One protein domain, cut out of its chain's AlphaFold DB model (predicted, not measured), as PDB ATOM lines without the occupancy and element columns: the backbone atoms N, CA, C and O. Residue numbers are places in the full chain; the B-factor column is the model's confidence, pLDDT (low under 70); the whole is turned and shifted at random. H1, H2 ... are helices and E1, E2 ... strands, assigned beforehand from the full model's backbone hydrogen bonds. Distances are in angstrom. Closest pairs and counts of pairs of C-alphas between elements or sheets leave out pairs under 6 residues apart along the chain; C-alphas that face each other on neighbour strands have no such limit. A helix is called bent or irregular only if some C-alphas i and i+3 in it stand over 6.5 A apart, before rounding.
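What this domain is: This is residues 8 to 106 of the 116 residues of the protein "F-actin-capping protein subunit alpha" of Amazona aestiva (UniProt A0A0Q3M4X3). What shape is this? It is a rod of two parts end to end: first an up-and-down bundle of three helices, H1 to H3, then a strongly twisted antiparallel sheet, E3-E4-E5-E6, with the small hairpin E1-E2 near it. What makes it up? The printed part has 99 residues with three named helices, then six named strands, and is mixed in class. It is compact, with a radius of gyration of the C-alphas of 14.3 A and spans of 44 by 21 by 20 A.

How they stand to each other: How do the helices stand? H1, residues 8 to 19, touches H2, residues 26 to 37, at C-alphas 18 and 26, the closest, 7.0 A apart. H3, residues 40 to 57, touches H2 at closest C-alphas 34 and 40, 5.0 A apart, running opposite ways at a shallow 24 degrees. Each O i to N i+4 pair is within hydrogen-bond range in H1 and H2, and 12 of 14 in H3. How do the strands pair? E1, residues 61 to 64, and E2, residues 67 to 70, are a hairpin, with N 62 and O 69 2.8 A apart. E3, 76 to 78, E4, 81 to 84, E5, 89 to 94, and E6, 99 to 105, form a meander, each the antiparallel neighbour of the one before; N 77 and O 81, N 82 and O 91, and N 90 and O 104 are each 2.8 A apart. H3 only grazes this sheet, with residues 48 to 56.

Where its parts are: Where does H1 begin? It begins at C-alpha 8, (47.077, -41.053, 31.399), and spans 16.6 A. How long are H3 and E6? H3 spans 24.8 A and is irregular, C-alphas 49 and 52 being 7.0 A apart; E6 spans 18.2 A and ends at C-alpha 105, (5.299, -36.349, 33.575).

The domain as a whole: Is it whole? The printed part has no cut and no long link. Where is confidence low? Residue 106 is under 70.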
ATOM      1  N   PRO A   8      47.775 -40.442  32.535       92.44
ATOM      2  CA  PRO A   8      47.077 -41.053  31.399       92.44
ATOM      3  C   PRO A   8      47.087 -42.589  31.436       92.44
ATOM      4  O   PRO A   8      46.108 -43.212  31.036       92.44
ATOM      5  N   GLU A   9      48.144 -43.215  31.961       93.38
ATOM      6  CA  GLU A   9      48.177 -44.673  32.139       93.38
ATOM      7  C   GLU A   9      47.167 -45.122  33.199       93.38
ATOM      8  O   GLU A   9      46.436 -46.091  32.985       93.38
ATOM      9  N   LYS A  10      47.062 -44.377  34.310       92.81
ATOM     10  CA  LYS A  10      46.030 -44.609  35.333       92.81
ATOM     11  C   LYS A  10      44.627 -44.486  34.740       92.81
ATOM     12  O   LYS A  10      43.818 -45.387  34.938       92.81
ATOM     13  N   ALA A  11      44.361 -43.421  33.982       93.81
ATOM     14  CA  ALA A  11      43.075 -43.199  33.318       93.81
ATOM     15  C   ALA A  11      42.702 -44.376  32.402       93.81
ATOM     16  O   ALA A  11      41.614 -44.936  32.519       93.81
ATOM     17  N   SER A  12      43.642 -44.817  31.559       94.31
ATOM     18  CA  SER A  12      43.452 -45.952  30.647       94.31
ATOM     19  C   SER A  12      43.133 -47.259  31.384       94.31
ATOM     20  O   SER A  12      42.218 -47.996  30.995       94.31
ATOM     21  N   LEU A  13      43.833 -47.533  32.489       93.62
ATOM     22  CA  LEU A  13      43.592 -48.720  33.308       93.62
ATOM     23  C   LEU A  13      42.220 -48.669  33.997       93.62
ATOM     24  O   LEU A  13      41.470 -49.641  33.920       93.62
ATOM     25  N   ILE A  14      41.862 -47.532  34.607       94.56
ATOM     26  CA  ILE A  14      40.544 -47.304  35.227       94.56
ATOM     27  C   ILE A  14      39.439 -47.527  34.191       94.56
ATOM     28  O   ILE A  14      38.520 -48.311  34.423       94.56
ATOM     29  N   CYS A  15      39.573 -46.904  33.017       93.56
ATOM     30  CA  CYS A  15      38.664 -47.070  31.890       93.56
ATOM     31  C   CYS A  15      38.463 -48.549  31.524       93.56
ATOM     32  O   CYS A  15      37.341 -49.012  31.314       93.56
ATOM     33  N   SER A  16      39.564 -49.293  31.427       93.88
ATOM     34  CA  SER A  16      39.559 -50.700  31.021       93.88
ATOM     35  C   SER A  16      38.874 -51.601  32.047       93.88
ATOM     36  O   SER A  16      38.145 -52.513  31.657       93.88
ATOM     37  N   LEU A  17      39.069 -51.334  33.341       93.75
ATOM     38  CA  LEU A  17      38.440 -52.081  34.434       93.75
ATOM     39  C   LEU A  17      36.938 -51.784  34.536       93.75
ATOM     40  O   LEU A  17      36.127 -52.704  34.640       93.75
ATOM     41  N   LEU A  18      36.545 -50.513  34.414       92.56
ATOM     42  CA  LEU A  18      35.139 -50.106  34.459       92.56
ATOM     43  C   LEU A  18      34.314 -50.700  33.306       92.56
ATOM     44  O   LEU A  18      33.163 -51.080  33.500       92.56
ATOM     45  N   ARG A  19      34.895 -50.845  32.108       91.50
ATOM     46  CA  ARG A  19      34.211 -51.504  30.978       91.50
ATOM     47  C   ARG A  19      33.934 -52.985  31.225       91.50
ATOM     48  O   ARG A  19      32.926 -53.486  30.740       91.50
ATOM     49  N   GLN A  20      34.822 -53.661  31.948       90.69
ATOM     50  CA  GLN A  20      34.738 -55.095  32.249       90.69
ATOM     51  C   GLN A  20      33.918 -55.394  33.505       90.69
ATOM     52  O   GLN A  20      33.797 -56.552  33.898       90.69
ATOM     53  N   THR A  21      33.381 -54.363  34.156       90.75
ATOM     54  CA  THR A  21      32.623 -54.538  35.390       90.75
ATOM     55  C   THR A  21      31.372 -55.387  35.133       90.75
ATOM     56  O   THR A  21      30.682 -55.158  34.142       90.75
ATOM     57  N   PRO A  22      31.052 -56.373  35.984       87.81
ATOM     58  CA  PRO A  22      29.800 -57.102  35.861       87.81
ATOM     59  C   PRO A  22      28.577 -56.177  36.010       87.81
ATOM     60  O   PRO A  22      28.622 -55.207  36.780       87.81
ATOM     61  N   PRO A  23      27.453 -56.479  35.337       83.75
ATOM     62  CA  PRO A  23      26.202 -55.760  35.551       83.75
ATOM     63  C   PRO A  23      25.815 -55.756  37.037       83.75
ATOM     64  O   PRO A  23      25.774 -56.801  37.680       83.75
ATOM     65  N   GLY A  24      25.518 -54.576  37.583       82.44
ATOM     66  CA  GLY A  24      25.152 -54.398  38.995       82.44
ATOM     67  C   GLY A  24      26.322 -54.132  39.951       82.44
ATOM     68  O   GLY A  24      26.081 -53.675  41.066       82.44
ATOM     69  N   GLU A  25      27.576 -54.315  39.524       87.31
ATOM     70  CA  GLU A  25      28.757 -54.059  40.365       87.31
ATOM     71  C   GLU A  25      29.422 -52.697  40.102       87.31
ATOM     72  O   GLU A  25      30.319 -52.298  40.842       87.31
ATOM     73  N   PHE A  26      28.958 -51.934  39.106       87.81
ATOM     74  CA  PHE A  26      29.586 -50.676  38.669       87.81
ATOM     75  C   PHE A  26      29.857 -49.691  39.816       87.81
ATOM     76  O   PHE A  26      30.980 -49.215  39.977       87.81
ATOM     77  N   SER A  27      28.863 -49.431  40.670       86.31
ATOM     78  CA  SER A  27      29.024 -48.530  41.821       86.31
ATOM     79  C   SER A  27      30.067 -49.041  42.826       86.31
ATOM     80  O   SER A  27      30.848 -48.254  43.361       86.31
ATOM     81  N   GLN A  28      30.116 -50.355  43.061       88.56
ATOM     82  CA  GLN A  28      31.092 -50.965  43.962       88.56
ATOM     83  C   GLN A  28      32.508 -50.851  43.388       88.56
ATOM     84  O   GLN A  28      33.402 -50.377  44.084       88.56
ATOM     85  N   VAL A  29      32.692 -51.161  42.102       91.75
ATOM     86  CA  VAL A  29      33.995 -51.053  41.434       91.75
ATOM     87  C   VAL A  29      34.506 -49.609  41.422       91.75
ATOM     88  O   VAL A  29      35.684 -49.380  41.682       91.75
ATOM     89  N   VAL A  30      33.644 -48.607  41.203       91.25
ATOM     90  CA  VAL A  30      34.032 -47.184  41.299       91.25
ATOM     91  C   VAL A  30      34.531 -46.824  42.706       91.25
ATOM     92  O   VAL A  30      35.518 -46.091  42.837       91.25
ATOM     93  N   ARG A  31      33.896 -47.353  43.764       90.31
ATOM     94  CA  ARG A  31      34.348 -47.152  45.154       90.31
ATOM     95  C   ARG A  31      35.701 -47.814  45.406       90.31
ATOM     96  O   ARG A  31      36.594 -47.169  45.954       90.31
ATOM     97  N   ASP A  32      35.870 -49.056  44.965       92.88
ATOM     98  CA  ASP A  32      37.109 -49.811  45.170       92.88
ATOM     99  C   ASP A  32      38.280 -49.175  44.409       92.88
ATOM    100  O   ASP A  32      39.366 -48.992  44.962       92.88
ATOM    101  N   LEU A  33      38.053 -48.728  43.171       93.38
ATOM    102  CA  LEU A  33      39.055 -48.005  42.386       93.38
ATOM    103  C   LEU A  33      39.431 -46.662  43.016       93.38
ATOM    104  O   LEU A  33      40.610 -46.316  43.030       93.38
ATOM    105  N   SER A  34      38.466 -45.929  43.577       91.94
ATOM    106  CA  SER A  34      38.744 -44.679  44.299       91.94
ATOM    107  C   SER A  34      39.695 -44.906  45.479       91.94
ATOM    108  O   SER A  34      40.638 -44.137  45.665       91.94
ATOM    109  N   ALA A  35      39.508 -46.001  46.224       91.88
ATOM    110  CA  ALA A  35      40.386 -46.376  47.330       91.88
ATOM    111  C   ALA A  35      41.788 -46.824  46.865       91.88
ATOM    112  O   ALA A  35      42.783 -46.519  47.523       91.88
ATOM    113  N   LEU A  36      41.879 -47.525  45.728       92.12
ATOM    114  CA  LEU A  36      43.141 -48.054  45.194       92.12
ATOM    115  C   LEU A  36      44.003 -46.993  44.496       92.12
ATOM    116  O   LEU A  36      45.217 -46.964  44.683       92.12
ATOM    117  N   VAL A  37      43.393 -46.139  43.673       90.56
ATOM    118  CA  VAL A  37      44.104 -45.169  42.822       90.56
ATOM    119  C   VAL A  37      44.563 -43.941  43.614       90.56
ATOM    120  O   VAL A  37      45.552 -43.312  43.228       90.56
ATOM    121  N   GLN A  38      43.867 -43.617  44.713       87.19
ATOM    122  CA  GLN A  38      44.097 -42.424  45.542       87.19
ATOM    123  C   GLN A  38      43.994 -41.100  44.753       87.19
ATOM    124  O   GLN A  38      44.592 -40.093  45.120       87.19
ATOM    125  N   ASP A  39      43.218 -41.104  43.666       91.19
ATOM    126  CA  ASP A  39      42.843 -39.932  42.866       91.19
ATOM    127  C   ASP A  39      41.344 -40.043  42.550       91.19
ATOM    128  O   ASP A  39      40.936 -40.541  41.498       91.19
ATOM    129  N   GLU A  40      40.508 -39.659  43.520       91.06
ATOM    130  CA  GLU A  40      39.047 -39.776  43.415       91.06
ATOM    131  C   GLU A  40      38.507 -38.958  42.235       91.06
ATOM    132  O   GLU A  40      37.585 -39.389  41.543       91.06
ATOM    133  N   GLN A  41      39.103 -37.794  41.964       91.81
ATOM    134  CA  GLN A  41      38.682 -36.944  40.857       91.81
ATOM    135  C   GLN A  41      38.882 -37.658  39.517       91.81
ATOM    136  O   GLN A  41      37.959 -37.669  38.703       91.81
ATOM    137  N   LEU A  42      40.046 -38.284  39.308       93.12
ATOM    138  CA  LEU A  42      40.312 -39.054  38.098       93.12
ATOM    139  C   LEU A  42      39.331 -40.223  37.956       93.12
ATOM    140  O   LEU A  42      38.708 -40.380  36.910       93.12
ATOM    141  N   VAL A  43      39.133 -41.012  39.018       93.50
ATOM    142  CA  VAL A  43      38.216 -42.164  38.978       93.50
ATOM    143  C   VAL A  43      36.790 -41.725  38.644       93.50
ATOM    144  O   VAL A  43      36.142 -42.342  37.801       93.50
ATOM    145  N   ARG A  44      36.303 -40.633  39.243       91.06
ATOM    146  CA  ARG A  44      34.959 -40.101  38.972       91.06
ATOM    147  C   ARG A  44      34.809 -39.567  37.551       91.06
ATOM    148  O   ARG A  44      33.746 -39.744  36.963       91.06
ATOM    149  N   GLN A  45      35.845 -38.940  36.994       91.81
ATOM    150  CA  GLN A  45      35.842 -38.479  35.603       91.81
ATOM    151  C   GLN A  45      35.717 -39.657  34.626       91.81
ATOM    152  O   GLN A  45      34.824 -39.656  33.777       91.81
ATOM    153  N   GLU A  46      36.538 -40.693  34.796       92.75
ATOM    154  CA  GLU A  46      36.499 -41.887  33.940       92.75
ATOM    155  C   GLU A  46      35.197 -42.687  34.120       92.75
ATOM    156  O   GLU A  46      34.598 -43.163  33.152       92.75
ATOM    157  N   ALA A  47      34.699 -42.782  35.356       92.56
ATOM    158  CA  ALA A  47      33.424 -43.421  35.658       92.56
ATOM    159  C   ALA A  47      32.235 -42.690  35.029       92.56
ATOM    160  O   ALA A  47      31.333 -43.348  34.516       92.56
ATOM    161  N   ALA A  48      32.239 -41.355  34.994       88.44
ATOM    162  CA  ALA A  48      31.190 -40.586  34.329       88.44
ATOM    163  C   ALA A  48      31.227 -40.809  32.814       88.44
ATOM    164  O   ALA A  48      30.184 -40.973  32.180       88.44
ATOM    165  N   HIS A  49      32.435 -40.857  32.246       87.88
ATOM    166  CA  HIS A  49      32.642 -41.058  30.819       87.88
ATOM    167  C   HIS A  49      32.113 -42.419  30.335       87.88
ATOM    168  O   HIS A  49      31.491 -42.501  29.276       87.88
ATOM    169  N   ILE A  50      32.320 -43.487  31.113       90.69
ATOM    170  CA  ILE A  50      31.922 -44.847  30.720       90.69
ATOM    171  C   ILE A  50      30.549 -45.247  31.260       90.69
ATOM    172  O   ILE A  50      29.848 -46.009  30.594       90.69
ATOM    173  N   GLY A  51      30.144 -44.751  32.428       88.25
ATOM    174  CA  GLY A  51      28.984 -45.246  33.171       88.25
ATOM    175  C   GLY A  51      27.680 -45.194  32.381       88.25
ATOM    176  O   GLY A  51      26.910 -46.151  32.402       88.25
ATOM    177  N   ALA A  52      27.457 -44.134  31.599       86.94
ATOM    178  CA  ALA A  52      26.275 -44.040  30.742       86.94
ATOM    179  C   ALA A  52      26.247 -45.127  29.657       86.94
ATOM    180  O   ALA A  52      25.210 -45.748  29.423       86.94
ATOM    181  N   CYS A  53      27.384 -45.380  29.008       88.56
ATOM    182  CA  CYS A  53      27.506 -46.418  27.988       88.56
ATOM    183  C   CYS A  53      27.371 -47.811  28.616       88.56
ATOM    184  O   CYS A  53      26.538 -48.603  28.186       88.56
ATOM    185  N   HIS A  54      28.112 -48.064  29.695       90.25
ATOM    186  CA  HIS A  54      28.091 -49.328  30.417       90.25
ATOM    187  C   HIS A  54      26.684 -49.688  30.907       90.25
ATOM    188  O   HIS A  54      26.212 -50.797  30.656       90.25
ATOM    189  N   ASN A  55      25.983 -48.747  31.548       88.94
ATOM    190  CA  ASN A  55      24.662 -49.021  32.102       88.94
ATOM    191  C   ASN A  55      23.637 -49.333  31.007       88.94
ATOM    192  O   ASN A  55      22.840 -50.258  31.171       88.94
ATOM    193  N   LYS A  56      23.686 -48.594  29.888       90.75
ATOM    194  CA  LYS A  56      22.794 -48.800  28.739       90.75
ATOM    195  C   LYS A  56      23.081 -50.103  27.998       90.75
ATOM    196  O   LYS A  56      22.146 -50.823  27.668       90.75
ATOM    197  N   SER A  57      24.353 -50.430  27.760       91.12
ATOM    198  CA  SER A  57      24.738 -51.677  27.081       91.12
ATOM    199  C   SER A  57      24.389 -52.924  27.895       91.12
ATOM    200  O   SER A  57      24.098 -53.963  27.313       91.12
ATOM    201  N   ASN A  58      24.378 -52.818  29.226       89.75
ATOM    202  CA  ASN A  58      24.042 -53.923  30.123       89.75
ATOM    203  C   ASN A  58      22.570 -53.947  30.563       89.75
ATOM    204  O   ASN A  58      22.233 -54.720  31.457       89.75
ATOM    205  N   PHE A  59      21.696 -53.123  29.966       91.12
ATOM    206  CA  PHE A  59      20.263 -53.076  30.294       91.12
ATOM    207  C   PHE A  59      20.022 -52.929  31.798       91.12
ATOM    208  O   PHE A  59      19.240 -53.659  32.408       91.12
ATOM    209  N   THR A  60      20.756 -52.004  32.413       88.75
ATOM    210  CA  THR A  60      20.795 -51.859  33.866       88.75
ATOM    211  C   THR A  60      19.386 -51.663  34.438       88.75
ATOM    212  O   THR A  60      18.721 -50.693  34.065       88.75
ATOM    213  N   PRO A  61      18.924 -52.537  35.353       89.19
ATOM    214  CA  PRO A  61      17.600 -52.418  35.946       89.19
ATOM    215  C   PRO A  61      17.589 -51.379  37.069       89.19
ATOM    216  O   PRO A  61      18.370 -51.465  38.018       89.19
ATOM    217  N   ILE A  62      16.650 -50.436  37.004       87.62
ATOM    218  CA  ILE A  62      16.410 -49.426  38.036       87.62
ATOM    219  C   ILE A  62      15.006 -49.617  38.600       87.62
ATOM    220  O   ILE A  62      14.031 -49.713  37.858       87.62
ATOM    221  N   LYS A  63      14.898 -49.673  39.929       86.75
ATOM    222  CA  LYS A  63      13.602 -49.726  40.610       86.75
ATOM    223  C   LYS A  63      13.005 -48.330  40.673       86.75
ATOM    224  O   LYS A  63      13.607 -47.432  41.258       86.75
ATOM    225  N   ILE A  64      11.817 -48.181  40.107       84.31
ATOM    226  CA  ILE A  64      11.061 -46.935  40.078       84.31
ATOM    227  C   ILE A  64       9.642 -47.264  40.531       84.31
ATOM    228  O   ILE A  64       8.995 -48.155  39.987       84.31
ATOM    229  N   ASN A  65       9.166 -46.582  41.573       81.62
ATOM    230  CA  ASN A  65       7.877 -46.868  42.204       81.62
ATOM    231  C   ASN A  65       7.723 -48.355  42.591       81.62
ATOM    232  O   ASN A  65       8.319 -48.808  43.569       81.62
ATOM    233  N   ARG A  66       6.894 -49.104  41.853       84.56
ATOM    234  CA  ARG A  66       6.550 -50.512  42.118       84.56
ATOM    235  C   ARG A  66       7.048 -51.472  41.036       84.56
ATOM    236  O   ARG A  66       6.774 -52.667  41.136       84.56
ATOM    237  N   HIS A  67       7.779 -50.985  40.036       88.81
ATOM    238  CA  HIS A  67       8.308 -51.800  38.944       88.81
ATOM    239  C   HIS A  67       9.763 -51.450  38.631       88.81
ATOM    240  O   HIS A  67      10.402 -50.615  39.276       88.81
ATOM    241  N   THR A  68      10.312 -52.177  37.668       90.56
ATOM    242  CA  THR A  68      11.685 -52.016  37.206       90.56
ATOM    243  C   THR A  68      11.655 -51.427  35.806       90.56
ATOM    244  O   THR A  68      10.981 -51.966  34.931       90.56
ATOM    245  N   VAL A  69      12.426 -50.367  35.589       91.50
ATOM    246  CA  VAL A  69      12.681 -49.784  34.270       91.50
ATOM    247  C   VAL A  69      14.127 -50.077  33.892       91.50
ATOM    248  O   VAL A  69      15.028 -49.970  34.724       91.50
ATOM    249  N   LEU A  70      14.360 -50.480  32.645       92.25
ATOM    250  CA  LEU A  70      15.707 -50.735  32.137       92.25
ATOM    251  C   LEU A  70      16.305 -49.442  31.580       92.25
ATOM    252  O   LEU A  70      15.639 -48.720  30.840       92.25
ATOM    253  N   LEU A  71      17.570 -49.166  31.889       91.56
ATOM    254  CA  LEU A  71      18.333 -48.126  31.201       91.56
ATOM    255  C   LEU A  71      18.817 -48.681  29.865       91.56
ATOM    256  O   LEU A  71      19.604 -49.625  29.837       91.56
ATOM    257  N   THR A  72      18.355 -48.103  28.759       93.69
ATOM    258  CA  THR A  72      18.699 -48.548  27.404       93.69
ATOM    259  C   THR A  72      18.879 -47.354  26.472       93.69
ATOM    260  O   THR A  72      18.556 -46.221  26.815       93.69
ATOM    261  N   HIS A  73      19.375 -47.599  25.259       93.12
ATOM    262  CA  HIS A  73      19.391 -46.575  24.210       93.12
ATOM    263  C   HIS A  73      17.991 -46.246  23.670       93.12
ATOM    264  O   HIS A  73      17.807 -45.179  23.098       93.12
ATOM    265  N   TYR A  74      17.012 -47.137  23.853       93.25
ATOM    266  CA  TYR A  74      15.655 -46.975  23.323       93.25
ATOM    267  C   TYR A  74      14.802 -46.009  24.141       93.25
ATOM    268  O   TYR A  74      13.865 -45.425  23.612       93.25
ATOM    269  N   ASN A  75      15.120 -45.842  25.425       92.81
ATOM    270  CA  ASN A  75      14.422 -44.921  26.313       92.81
ATOM    271  C   ASN A  75      15.289 -43.739  26.760       92.81
ATOM    272  O   ASN A  75      14.881 -43.022  27.665       92.81
ATOM    273  N   ASP A  76      16.459 -43.530  26.152       92.62
ATOM    274  CA  ASP A  76      17.328 -42.381  26.416       92.62
ATOM    275  C   ASP A  76      16.781 -41.134  25.701       92.62
ATOM    276  O   ASP A  76      16.708 -41.087  24.474       92.62
ATOM    277  N   LEU A  77      16.398 -40.119  26.476       91.38
ATOM    278  CA  LEU A  77      15.922 -38.821  25.987       91.38
ATOM    279  C   LEU A  77      17.051 -37.777  25.896       91.38
ATOM    280  O   LEU A  77      16.801 -36.616  25.571       91.38
ATOM    281  N   GLY A  78      18.291 -38.167  26.197       88.31
ATOM    282  CA  GLY A  78      19.442 -37.279  26.300       88.31
ATOM    283  C   GLY A  78      19.557 -36.601  27.668       88.31
ATOM    284  O   GLY A  78      18.613 -36.533  28.454       88.31
ATOM    285  N   GLY A  79      20.758 -36.103  27.982       85.75
ATOM    286  CA  GLY A  79      21.011 -35.370  29.230       85.75
ATOM    287  C   GLY A  79      20.790 -36.198  30.502       85.75
ATOM    288  O   GLY A  79      20.297 -35.661  31.490       85.75
ATOM    289  N   ASN A  80      21.132 -37.493  30.475       87.88
ATOM    290  CA  ASN A  80      20.904 -38.457  31.564       87.88
ATOM    291  C   ASN A  80      19.423 -38.675  31.913       87.88
ATOM    292  O   ASN A  80      19.106 -39.060  33.041       87.88
ATOM    293  N   ARG A  81      18.507 -38.413  30.976       91.44
ATOM    294  CA  ARG A  81      17.073 -38.579  31.185       91.44
ATOM    295  C   ARG A  81      16.543 -39.789  30.436       91.44
ATOM    296  O   ARG A  81      16.841 -39.971  29.262       91.44
ATOM    297  N   PHE A  82      15.723 -40.579  31.117       92.38
ATOM    298  CA  PHE A  82      15.187 -41.830  30.602       92.38
ATOM    299  C   PHE A  82      13.667 -41.856  30.700       92.38
ATOM    300  O   PHE A  82      13.102 -41.341  31.664       92.38
ATOM    301  N   PHE A  83      13.008 -42.436  29.703       92.44
ATOM    302  CA  PHE A  83      11.558 -42.595  29.665       92.44
ATOM    303  C   PHE A  83      11.120 -43.916  30.310       92.44
ATOM    304  O   PHE A  83      11.697 -44.978  30.056       92.44
ATOM    305  N   ASP A  84      10.075 -43.839  31.127       91.38
ATOM    306  CA  ASP A  84       9.318 -44.972  31.641       91.38
ATOM    307  C   ASP A  84       7.986 -45.084  30.875       91.38
ATOM    308  O   ASP A  84       7.084 -44.262  31.084       91.38
ATOM    309  N   PRO A  85       7.828 -46.094  29.999       87.06
ATOM    310  CA  PRO A  85       6.604 -46.274  29.227       87.06
ATOM    311  C   PRO A  85       5.411 -46.730  30.074       87.06
ATOM    312  O   PRO A  85       4.272 -46.519  29.664       87.06
ATOM    313  N   GLN A  86       5.646 -47.341  31.240       86.69
ATOM    314  CA  GLN A  86       4.578 -47.896  32.065       86.69
ATOM    315  C   GLN A  86       3.802 -46.785  32.779       86.69
ATOM    316  O   GLN A  86       2.580 -46.699  32.653       86.69
ATOM    317  N   ASP A  87       4.519 -45.902  33.473       85.88
ATOM    318  CA  ASP A  87       3.925 -44.773  34.199       85.88
ATOM    319  C   ASP A  87       3.885 -43.478  33.356       85.88
ATOM    320  O   ASP A  87       3.392 -42.447  33.819       85.88
ATOM    321  N   LYS A  88       4.379 -43.516  32.108       87.69
ATOM    322  CA  LYS A  88       4.373 -42.403  31.135       87.69
ATOM    323  C   LYS A  88       5.042 -41.128  31.662       87.69
ATOM    324  O   LYS A  88       4.539 -40.011  31.509       87.69
ATOM    325  N   PHE A  89       6.211 -41.278  32.271       89.50
ATOM    326  CA  PHE A  89       7.028 -40.151  32.713       89.50
ATOM    327  C   PHE A  89       8.495 -40.382  32.383       89.50
ATOM    328  O   PHE A  89       8.894 -41.473  31.994       89.50
ATOM    329  N   SER A  90       9.314 -39.349  32.525       91.12
ATOM    330  CA  SER A  90      10.761 -39.468  32.422       91.12
ATOM    331  C   SER A  90      11.454 -39.094  33.720       91.12
ATOM    332  O   SER A  90      10.959 -38.283  34.501       91.12
ATOM    333  N   PHE A  91      12.609 -39.693  33.967       90.56
ATOM    334  CA  PHE A  91      13.401 -39.491  35.172       90.56
ATOM    335  C   PHE A  91      14.856 -39.242  34.799       90.56
ATOM    336  O   PHE A  91      15.372 -39.790  33.827       90.56
ATOM    337  N   GLU A  92      15.529 -38.399  35.575       90.69
ATOM    338  CA  GLU A  92      16.982 -38.277  35.491       90.69
ATOM    339  C   GLU A  92      17.649 -39.440  36.225       90.69
ATOM    340  O   GLU A  92      17.141 -39.909  37.245       90.69
ATOM    341  N   PHE A  93      18.803 -39.880  35.743       87.50
ATOM    342  CA  PHE A  93      19.594 -40.905  36.402       87.50
ATOM    343  C   PHE A  93      21.063 -40.490  36.499       87.50
ATOM    344  O   PHE A  93      21.748 -40.307  35.493       87.50
ATOM    345  N   ASP A  94      21.565 -40.360  37.725       86.19
ATOM    346  CA  ASP A  94      22.985 -40.145  37.975       86.19
ATOM    347  C   ASP A  94      23.729 -41.484  37.872       86.19
ATOM    348  O   ASP A  94      23.640 -42.334  38.759       86.19
ATOM    349  N   HIS A  95      24.491 -41.661  36.791       83.00
ATOM    350  CA  HIS A  95      25.276 -42.871  36.530       83.00
ATOM    351  C   HIS A  95      26.416 -43.120  37.531       83.00
ATOM    352  O   HIS A  95      26.858 -44.262  37.657       83.00
ATOM    353  N   LEU A  96      26.892 -42.089  38.238       78.00
ATOM    354  CA  LEU A  96      27.934 -42.216  39.258       78.00
ATOM    355  C   LEU A  96      27.341 -42.605  40.608       78.00
ATOM    356  O   LEU A  96      27.819 -43.531  41.262       78.00
ATOM    357  N   CYS A  97      26.310 -41.876  41.030       71.56
ATOM    358  CA  CYS A  97      25.719 -42.055  42.353       71.56
ATOM    359  C   CYS A  97      24.644 -43.148  42.372       71.56
ATOM    360  O   CYS A  97      24.238 -43.576  43.451       71.56
ATOM    361  N   TRP A  98      24.197 -43.606  41.200       74.75
ATOM    362  CA  TRP A  98      23.079 -44.535  41.029       74.75
ATOM    363  C   TRP A  98      21.770 -44.002  41.633       74.75
ATOM    364  O   TRP A  98      20.981 -44.736  42.226       74.75
ATOM    365  N   ILE A  99      21.550 -42.690  41.515       72.50
ATOM    366  CA  ILE A  99      20.396 -41.999  42.100       72.50
ATOM    367  C   ILE A  99      19.455 -41.565  40.982       72.50
ATOM    368  O   ILE A  99      19.872 -40.946  40.003       72.50
ATOM    369  N   THR A 100      18.168 -41.858  41.151       77.81
ATOM    370  CA  THR A 100      17.101 -41.310  40.310       77.81
ATOM    371  C   THR A 100      16.760 -39.892  40.759       77.81
ATOM    372  O   THR A 100      16.471 -39.656  41.934       77.81
ATOM    373  N   GLY A 101      16.803 -38.950  39.823       72.94
ATOM    374  CA  GLY A 101      16.473 -37.545  40.018       72.94
ATOM    375  C   GLY A 101      15.000 -37.226  39.758       72.94
ATOM    376  O   GLY A 101      14.115 -38.072  39.881       72.94
ATOM    377  N   LYS A 102      14.727 -35.960  39.426       72.62
ATOM    378  CA  LYS A 102      13.367 -35.401  39.369       72.62
ATOM    379  C   LYS A 102      12.512 -36.081  38.284       72.62
ATOM    380  O   LYS A 102      12.941 -36.104  37.129       72.62
ATOM    381  N   PRO A 103      11.300 -36.567  38.611       77.12
ATOM    382  CA  PRO A 103      10.368 -37.072  37.611       77.12
ATOM    383  C   PRO A 103       9.733 -35.918  36.820       77.12
ATOM    384  O   PRO A 103       9.364 -34.885  37.383       77.12
ATOM    385  N   GLN A 104       9.570 -36.106  35.513       78.44
ATOM    386  CA  GLN A 104       8.799 -35.250  34.617       78.44
ATOM    387  C   GLN A 104       7.704 -36.058  33.925       78.44
ATOM    388  O   GLN A 104       7.979 -36.919  33.089       78.44
ATOM    389  N   LEU A 105       6.449 -35.738  34.230       72.94
ATOM    390  CA  LEU A 105       5.299 -36.349  33.575       72.94
ATOM    391  C   LEU A 105       5.260 -35.943  32.096       72.94
ATOM    392  O   LEU A 105       5.367 -34.757  31.784       72.94
ATOM    393  N   HIS A 106       5.089 -36.910  31.198       64.75
ATOM    394  CA  HIS A 106       4.807 -36.624  29.796       64.75
ATOM    395  C   HIS A 106       3.304 -36.796  29.574       64.75
ATOM    396  O   HIS A 106       2.739 -37.863  29.807       64.75
TER     397      HIS A 106